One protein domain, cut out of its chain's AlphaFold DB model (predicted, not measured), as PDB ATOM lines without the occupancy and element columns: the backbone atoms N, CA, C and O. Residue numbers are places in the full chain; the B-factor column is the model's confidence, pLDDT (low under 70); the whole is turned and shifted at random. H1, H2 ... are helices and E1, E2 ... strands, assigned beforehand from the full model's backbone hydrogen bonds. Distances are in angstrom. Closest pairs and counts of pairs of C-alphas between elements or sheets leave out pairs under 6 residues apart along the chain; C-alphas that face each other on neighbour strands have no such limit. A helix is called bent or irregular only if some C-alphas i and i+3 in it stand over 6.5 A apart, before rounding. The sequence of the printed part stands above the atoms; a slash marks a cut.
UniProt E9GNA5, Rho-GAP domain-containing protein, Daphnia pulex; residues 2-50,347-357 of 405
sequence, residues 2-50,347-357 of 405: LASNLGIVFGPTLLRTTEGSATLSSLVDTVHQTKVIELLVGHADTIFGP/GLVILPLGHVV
ATOM      1  N   LEU A   2       8.528  39.377  37.896       79.25
ATOM      2  CA  LEU A   2       7.600  40.445  37.500       79.25
ATOM      3  C   LEU A   2       7.779  40.772  36.008       79.25
ATOM      4  O   LEU A   2       8.910  40.781  35.518       79.25
ATOM      5  N   ALA A   3       6.677  41.035  35.301       78.81
ATOM      6  CA  ALA A   3       6.690  41.311  33.861       78.81
ATOM      7  C   ALA A   3       7.485  42.586  33.515       78.81
ATOM      8  O   ALA A   3       8.207  42.606  32.520       78.81
ATOM      9  N   SER A   4       7.460  43.590  34.392       80.75
ATOM     10  CA  SER A   4       8.291  44.798  34.313       80.75
ATOM     11  C   SER A   4       9.799  44.511  34.233       80.75
ATOM     12  O   SER A   4      10.492  45.113  33.417       80.75
ATOM     13  N   ASN A   5      10.322  43.542  34.996       86.19
ATOM     14  CA  ASN A   5      11.744  43.170  34.938       86.19
ATOM     15  C   ASN A   5      12.121  42.564  33.574       86.19
ATOM     16  O   ASN A   5      13.225  42.790  33.085       86.19
ATOM     17  N   LEU A   6      11.207  41.805  32.958       87.88
ATOM     18  CA  LEU A   6      11.390  41.295  31.596       87.88
ATOM     19  C   LEU A   6      11.322  42.441  30.580       87.88
ATOM     20  O   LEU A   6      12.125  42.472  29.651       87.88
ATOM     21  N   GLY A   7      10.427  43.410  30.785       84.25
ATOM     22  CA  GLY A   7      10.318  44.603  29.948       84.25
ATOM     23  C   GLY A   7      11.587  45.458  29.919       84.25
ATOM     24  O   GLY A   7      11.989  45.889  28.846       84.25
ATOM     25  N   ILE A   8      12.268  45.624  31.056       85.56
ATOM     26  CA  ILE A   8      13.527  46.385  31.130       85.56
ATOM     27  C   ILE A   8      14.662  45.667  30.381       85.56
ATOM     28  O   ILE A   8      15.408  46.301  29.640       85.56
ATOM     29  N   VAL A   9      14.803  44.349  30.563       87.12
ATOM     30  CA  VAL A   9      15.918  43.576  29.983       87.12
ATOM     31  C   VAL A   9      15.713  43.296  28.493       87.12
ATOM     32  O   VAL A   9      16.661  43.373  27.719       87.12
ATOM     33  N   PHE A  10      14.485  42.972  28.082       87.69
ATOM     34  CA  PHE A  10      14.179  42.576  26.706       87.69
ATOM     35  C   PHE A  10      13.569  43.703  25.858       87.69
ATOM     36  O   PHE A  10      13.498  43.546  24.643       87.69
ATOM     37  N   GLY A  11      13.172  44.837  26.450       88.00
ATOM     38  CA  GLY A  11      12.593  46.008  25.768       88.00
ATOM     39  C   GLY A  11      13.418  46.492  24.584       88.00
ATOM     40  O   GLY A  11      12.950  46.370  23.447       88.00
ATOM     41  N   PRO A  12      14.663  46.943  24.821       84.56
ATOM     42  CA  PRO A  12      15.540  47.419  23.755       84.56
ATOM     43  C   PRO A  12      15.807  46.344  22.694       84.56
ATOM     44  O   PRO A  12      15.833  46.627  21.498       84.56
ATOM     45  N   THR A  13      15.946  45.086  23.121       84.56
ATOM     46  CA  THR A  13      16.280  43.953  22.247       84.56
ATOM     47  C   THR A  13      15.125  43.524  21.336       84.56
ATOM     48  O   THR A  13      15.358  43.184  20.176       84.56
ATOM     49  N   LEU A  14      13.891  43.505  21.848       85.44
ATOM     50  CA  LEU A  14      12.705  43.049  21.115       85.44
ATOM     51  C   LEU A  14      12.109  44.136  20.227       85.44
ATOM     52  O   LEU A  14      11.624  43.830  19.140       85.44
ATOM     53  N   LEU A  15      12.124  45.383  20.698       82.88
ATOM     54  CA  LEU A  15      11.431  46.495  20.050       82.88
ATOM     55  C   LEU A  15      12.371  47.424  19.275       82.88
ATOM     56  O   LEU A  15      11.875  48.345  18.639       82.88
ATOM     57  N   ARG A  16      13.693  47.175  19.312       70.94
ATOM     58  CA  ARG A  16      14.737  47.901  18.565       70.94
ATOM     59  C   ARG A  16      14.464  49.404  18.486       70.94
ATOM     60  O   ARG A  16      14.196  49.938  17.411       70.94
ATOM     61  N   THR A  17      14.575  50.088  19.626       65.62
ATOM     62  CA  THR A  17      14.775  51.546  19.619       65.62
ATOM     63  C   THR A  17      15.868  51.876  18.617       65.62
ATOM     64  O   THR A  17      16.922  51.238  18.624       65.62
ATOM     65  N   THR A  18      15.621  52.860  17.760       60.09
ATOM     66  CA  THR A  18      16.657  53.420  16.898       60.09
ATOM     67  C   THR A  18      17.831  53.843  17.784       60.09
ATOM     68  O   THR A  18      17.647  54.575  18.756       60.09
ATOM     69  N   GLU A  19      19.039  53.347  17.498       58.53
ATOM     70  CA  GLU A  19      20.234  53.572  18.336       58.53
ATOM     71  C   GLU A  19      20.816  54.989  18.128       58.53
ATOM     72  O   GLU A  19      21.989  55.195  17.822       58.53
ATOM     73  N   GLY A  20      19.943  55.992  18.238       57.72
ATOM     74  CA  GLY A  20      20.160  57.389  17.884       57.72
ATOM     75  C   GLY A  20      20.448  58.273  19.092       57.72
ATOM     76  O   GLY A  20      19.666  59.170  19.395       57.72
ATOM     77  N   SER A  21      21.610  58.067  19.721       49.25
ATOM     78  CA  SER A  21      22.140  58.874  20.835       49.25
ATOM     79  C   SER A  21      21.366  58.777  22.162       49.25
ATOM     80  O   SER A  21      20.143  58.657  22.210       49.25
ATOM     81  N   ALA A  22      22.101  58.881  23.276       60.12
ATOM     82  CA  ALA A  22      21.583  58.856  24.648       60.12
ATOM     83  C   ALA A  22      20.849  60.165  25.011       60.12
ATOM     84  O   ALA A  22      21.255  60.930  25.886       60.12
ATOM     85  N   THR A  23      19.769  60.441  24.287       65.88
ATOM     86  CA  THR A  23      18.881  61.586  24.484       65.88
ATOM     87  C   THR A  23      17.754  61.240  25.456       65.88
ATOM     88  O   THR A  23      17.427  60.073  25.675       65.88
ATOM     89  N   LEU A  24      17.103  62.262  26.024       67.94
ATOM     90  CA  LEU A  24      15.940  62.060  26.899       67.94
ATOM     91  C   LEU A  24      14.776  61.342  26.190       67.94
ATOM     92  O   LEU A  24      13.990  60.691  26.870       67.94
ATOM     93  N   SER A  25      14.698  61.408  24.851       68.94
ATOM     94  CA  SER A  25      13.736  60.626  24.061       68.94
ATOM     95  C   SER A  25      13.971  59.128  24.245       68.94
ATOM     96  O   SER A  25      13.079  58.437  24.716       68.94
ATOM     97  N   SER A  26      15.206  58.659  24.025       74.12
ATOM     98  CA  SER A  26      15.574  57.246  24.187       74.12
ATOM     99  C   SER A  26      15.234  56.707  25.586       74.12
ATOM    100  O   SER A  26      14.722  55.597  25.722       74.12
ATOM    101  N   LEU A  27      15.418  57.513  26.641       77.38
ATOM    102  CA  LEU A  27      15.002  57.137  27.998       77.38
ATOM    103  C   LEU A  27      13.477  56.963  28.112       77.38
ATOM    104  O   LEU A  27      13.014  55.974  28.683       77.38
ATOM    105  N   VAL A  28      12.692  57.889  27.558       79.69
ATOM    106  CA  VAL A  28      11.225  57.780  27.501       79.69
ATOM    107  C   VAL A  28      10.794  56.562  26.676       79.69
ATOM    108  O   VAL A  28       9.854  55.865  27.069       79.69
ATOM    109  N   ASP A  29      11.508  56.235  25.602       83.62
ATOM    110  CA  ASP A  29      11.231  55.065  24.768       83.62
ATOM    111  C   ASP A  29      11.429  53.757  25.549       83.62
ATOM    112  O   ASP A  29      10.559  52.889  25.497       83.62
ATOM    113  N   THR A  30      12.476  53.627  26.381       83.06
ATOM    114  CA  THR A  30      12.655  52.427  27.235       83.06
ATOM    115  C   THR A  30      11.504  52.196  28.222       83.06
ATOM    116  O   THR A  30      11.143  51.049  28.508       83.06
ATOM    117  N   VAL A  31      10.864  53.266  28.712       84.69
ATOM    118  CA  VAL A  31       9.683  53.163  29.588       84.69
ATOM    119  C   VAL A  31       8.476  52.644  28.803       84.69
ATOM    120  O   VAL A  31       7.736  51.792  29.299       84.69
ATOM    121  N   HIS A  32       8.287  53.107  27.565       87.12
ATOM    122  CA  HIS A  32       7.225  52.615  26.688       87.12
ATOM    123  C   HIS A  32       7.471  51.164  26.251       87.12
ATOM    124  O   HIS A  32       6.560  50.346  26.357       87.12
ATOM    125  N   GLN A  33       8.702  50.806  25.878       88.44
ATOM    126  CA  GLN A  33       9.100  49.426  25.574       88.44
ATOM    127  C   GLN A  33       8.811  48.470  26.738       88.44
ATOM    128  O   GLN A  33       8.248  47.393  26.535       88.44
ATOM    129  N   THR A  34       9.145  48.887  27.965       89.38
ATOM    130  CA  THR A  34       8.874  48.108  29.180       89.38
ATOM    131  C   THR A  34       7.375  47.834  29.331       89.38
ATOM    132  O   THR A  34       6.989  46.685  29.540       89.38
ATOM    133  N   LYS A  35       6.523  48.854  29.144       89.69
ATOM    134  CA  LYS A  35       5.055  48.712  29.190       89.69
ATOM    135  C   LYS A  35       4.499  47.831  28.069       89.69
ATOM    136  O   LYS A  35       3.584  47.050  28.313       89.69
ATOM    137  N   VAL A  36       5.038  47.930  26.852       89.94
ATOM    138  CA  VAL A  36       4.624  47.085  25.719       89.94
ATOM    139  C   VAL A  36       4.921  45.613  26.013       89.94
ATOM    140  O   VAL A  36       4.050  44.770  25.817       89.94
ATOM    141  N   ILE A  37       6.100  45.292  26.554       90.50
ATOM    142  CA  ILE A  37       6.415  43.917  26.971       90.50
ATOM    143  C   ILE A  37       5.556  43.480  28.155       90.50
ATOM    144  O   ILE A  37       5.069  42.356  28.154       90.50
ATOM    145  N   GLU A  38       5.324  44.341  29.142       91.44
ATOM    146  CA  GLU A  38       4.448  44.024  30.273       91.44
ATOM    147  C   GLU A  38       3.029  43.652  29.809       91.44
ATOM    148  O   GLU A  38       2.483  42.640  30.253       91.44
ATOM    149  N   LEU A  39       2.478  44.378  28.829       90.25
ATOM    150  CA  LEU A  39       1.206  44.044  28.185       90.25
ATOM    151  C   LEU A  39       1.270  42.738  27.377       90.25
ATOM    152  O   LEU A  39       0.357  41.923  27.504       90.25
ATOM    153  N   LEU A  40       2.332  42.513  26.593       90.62
ATOM    154  CA  LEU A  40       2.540  41.277  25.820       90.62
ATOM    155  C   LEU A  40       2.659  40.036  26.715       90.62
ATOM    156  O   LEU A  40       2.168  38.971  26.350       90.62
ATOM    157  N   VAL A  41       3.301  40.161  27.880       88.50
ATOM    158  CA  VAL A  41       3.433  39.081  28.868       88.50
ATOM    159  C   VAL A  41       2.114  38.863  29.611       88.50
ATOM    160  O   VAL A  41       1.702  37.718  29.776       88.50
ATOM    161  N   GLY A  42       1.433  39.938  30.025       91.38
ATOM    162  CA  GLY A  42       0.154  39.861  30.737       91.38
ATOM    163  C   GLY A  42      -0.999  39.293  29.903       91.38
ATOM    164  O   GLY A  42      -1.876  38.638  30.455       91.38
ATOM    165  N   HIS A  43      -0.974  39.492  28.582       89.88
ATOM    166  CA  HIS A  43      -2.012  39.033  27.649       89.88
ATOM    167  C   HIS A  43      -1.508  37.949  26.684       89.88
ATOM    168  O   HIS A  43      -2.100  37.740  25.625       89.88
ATOM    169  N   ALA A  44      -0.418  37.251  27.028       89.44
ATOM    170  CA  ALA A  44       0.204  36.253  26.158       89.44
ATOM    171  C   ALA A  44      -0.790  35.172  25.693       89.44
ATOM    172  O   ALA A  44      -0.828  34.856  24.505       89.44
ATOM    173  N   ASP A  45      -1.646  34.677  26.592       88.75
ATOM    174  CA  ASP A  45      -2.659  33.658  26.281       88.75
ATOM    175  C   ASP A  45      -3.754  34.179  25.323       88.75
ATOM    176  O   ASP A  45      -4.316  33.417  24.540       88.75
ATOM    177  N   THR A  46      -4.042  35.486  25.340       91.38
ATOM    178  CA  THR A  46      -5.009  36.135  24.433       91.38
ATOM    179  C   THR A  46      -4.393  36.457  23.070       91.38
ATOM    180  O   THR A  46      -5.068  36.354  22.051       91.38
ATOM    181  N   ILE A  47      -3.115  36.849  23.041       89.06
ATOM    182  CA  ILE A  47      -2.404  37.291  21.829       89.06
ATOM    183  C   ILE A  47      -1.851  36.105  21.028       89.06
ATOM    184  O   ILE A  47      -1.859  36.129  19.798       89.06
ATOM    185  N   PHE A  48      -1.351  35.072  21.710       86.88
ATOM    186  CA  PHE A  48      -0.753  33.888  21.085       86.88
ATOM    187  C   PHE A  48      -1.665  32.654  21.117       86.88
ATOM    188  O   PHE A  48      -1.326  31.645  20.496       86.88
ATOM    189  N   GLY A  49      -2.816  32.747  21.789       85.75
ATOM    190  CA  GLY A  49      -3.767  31.654  21.963       85.75
ATOM    191  C   GLY A  49      -3.333  30.625  23.017       85.75
ATOM    192  O   GLY A  49      -2.233  30.711  23.574       85.75
ATOM    193  N   PRO A  50      -4.188  29.625  23.298       83.31
ATOM    194  CA  PRO A  50      -3.840  28.536  24.200       83.31
ATOM    195  C   PRO A  50      -2.642  27.736  23.651       83.31
ATOM    196  O   PRO A  50      -2.579  27.470  22.447       83.31
ATOM    197  N   GLY A 347      -6.035  37.978  15.000       44.66
ATOM    198  CA  GLY A 347      -4.803  37.613  14.306       44.66
ATOM    199  C   GLY A 347      -3.725  38.677  14.491       44.66
ATOM    200  O   GLY A 347      -3.978  39.861  14.275       44.66
ATOM    201  N   LEU A 348      -2.511  38.258  14.854       52.31
ATOM    202  CA  LEU A 348      -1.330  39.119  14.886       52.31
ATOM    203  C   LEU A 348      -0.404  38.755  13.721       52.31
ATOM    204  O   LEU A 348       0.218  37.692  13.730       52.31
ATOM    205  N   VAL A 349      -0.286  39.640  12.730       58.41
ATOM    206  CA  VAL A 349       0.609  39.455  11.579       58.41
ATOM    207  C   VAL A 349       1.759  40.451  11.679       58.41
ATOM    208  O   VAL A 349       1.569  41.660  11.561       58.41
ATOM    209  N   ILE A 350       2.971  39.934  11.889       49.88
ATOM    210  CA  ILE A 350       4.204  40.726  11.877       49.88
ATOM    211  C   ILE A 350       4.786  40.657  10.465       49.88
ATOM    212  O   ILE A 350       5.187  39.587  10.003       49.88
ATOM    213  N   LEU A 351       4.811  41.792   9.771       74.31
ATOM    214  CA  LEU A 351       5.346  41.907   8.417       74.31
ATOM    215  C   LEU A 351       6.877  42.090   8.444       74.31
ATOM    216  O   LEU A 351       7.413  42.658   9.398       74.31
ATOM    217  N   PRO A 352       7.609  41.672   7.391       38.53
ATOM    218  CA  PRO A 352       9.081  41.668   7.370       38.53
ATOM    219  C   PRO A 352       9.752  43.056   7.420       38.53
ATOM    220  O   PRO A 352      10.975  43.135   7.427       38.53
ATOM    221  N   LEU A 353       8.971  44.139   7.458       59.06
ATOM    222  CA  LEU A 353       9.432  45.524   7.610       59.06
ATOM    223  C   LEU A 353       9.197  46.088   9.026       59.06
ATOM    224  O   LEU A 353       9.301  47.288   9.227       59.06
ATOM    225  N   GLY A 354       8.848  45.248  10.007       51.06
ATOM    226  CA  GLY A 354       8.608  45.673  11.394       51.06
ATOM    227  C   GLY A 354       7.190  46.178  11.679       51.06
ATOM    228  O   GLY A 354       6.838  46.361  12.841       51.06
ATOM    229  N   HIS A 355       6.340  46.329  10.658       56.06
ATOM    230  CA  HIS A 355       4.927  46.647  10.860       56.06
ATOM    231  C   HIS A 355       4.185  45.483  11.526       56.06
ATOM    232  O   HIS A 355       4.198  44.345  11.043       56.06
ATOM    233  N   VAL A 356       3.488  45.805  12.611       54.44
ATOM    234  CA  VAL A 356       2.593  44.902  13.333       54.44
ATOM    235  C   VAL A 356       1.161  45.220  12.914       54.44
ATOM    236  O   VAL A 356       0.667  46.317  13.169       54.44
ATOM    237  N   VAL A 357       0.494  44.264  12.268       60.19
ATOM    238  CA  VAL A 357      -0.920  44.367  11.889       60.19
ATOM    239  C   VAL A 357      -1.738  43.496  12.834       60.19
ATOM    240  O   VAL A 357      -1.498  42.293  12.949       60.19
TER     241      VAL A 357
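Overview. This is residues 2 to 50 and 347 to 357 of the 405 residues of the protein "Rho-GAP domain-containing protein" of Daphnia pulex (UniProt E9GNA5). One long helix, H2, makes the longest axis, and a second helix, H1, crosses it steeply on one side near the middle of both. The short helix H3 follows at the far end of H2, residues 19 to 25 stick out at its other end, and a small strand piece, residues 347 to 357, folds back on itself, with E1 apart from H1 and H2. The 60 printed residues hold three named helices and one named strand, in the order H1, H2, H3, E1, and the class is mostly helix. The whole is only just loose, close to compact, with a radius of gyration of the C-alphas of 12.7 A, and flat, spanning 39 by 30 by 13 A.

Arrangement. H2, residues 24 to 42, touches H1, residues 3 to 15, at a steep tilt of 64 degrees, opposite ways; their closest C-alphas, of Gly 7 and Thr 34, are 3.9 A apart. H3, residues 44 to 47, is close to H2 but not clearly touching, with the closest C-alphas, of Leu 40 and Ile 47, 7.5 A apart. The closest C-alphas of H3 and E1, residues 347 to 350, are those of Ile 47 and Leu 348, at 7.3 A. H1 and H3 are apart. E1 pairs with no named strand, but its residues 349 to 350 pair antiparallel with residues 356 to 357. Every O i to N i+4 pair is within hydrogen-bond range in H2 and 7 of 9 are in H1, while H3 is too short for such a pair.

Along the chain. H2 runs 27.5 A from C-alpha 24 at (15.940, 62.060, 26.899) to C-alpha 42 at (0.154, 39.861, 30.737). H1 spans 15.5 A and is irregular, with C-alphas 9 and 12 at 7.3 A. H3 spans 5.2 A. E1 spans 9.8 A and ends at C-alpha 350, (4.204, 40.726, 11.877).

Size, cuts and confidence. The C-alphas farthest apart, of Thr 23 and Pro 50, are 40.1 A apart. Residues 51 to 346 are not printed, and C-alphas 50 and 347 across the cut are 13.5 A apart. The link from H2 to H3 is tight, and that from H1 to H2 is short. The mean pLDDT of the printed part is 76.4, and residues 17 to 25, 347 to 350 and 352 to 357 are under 70.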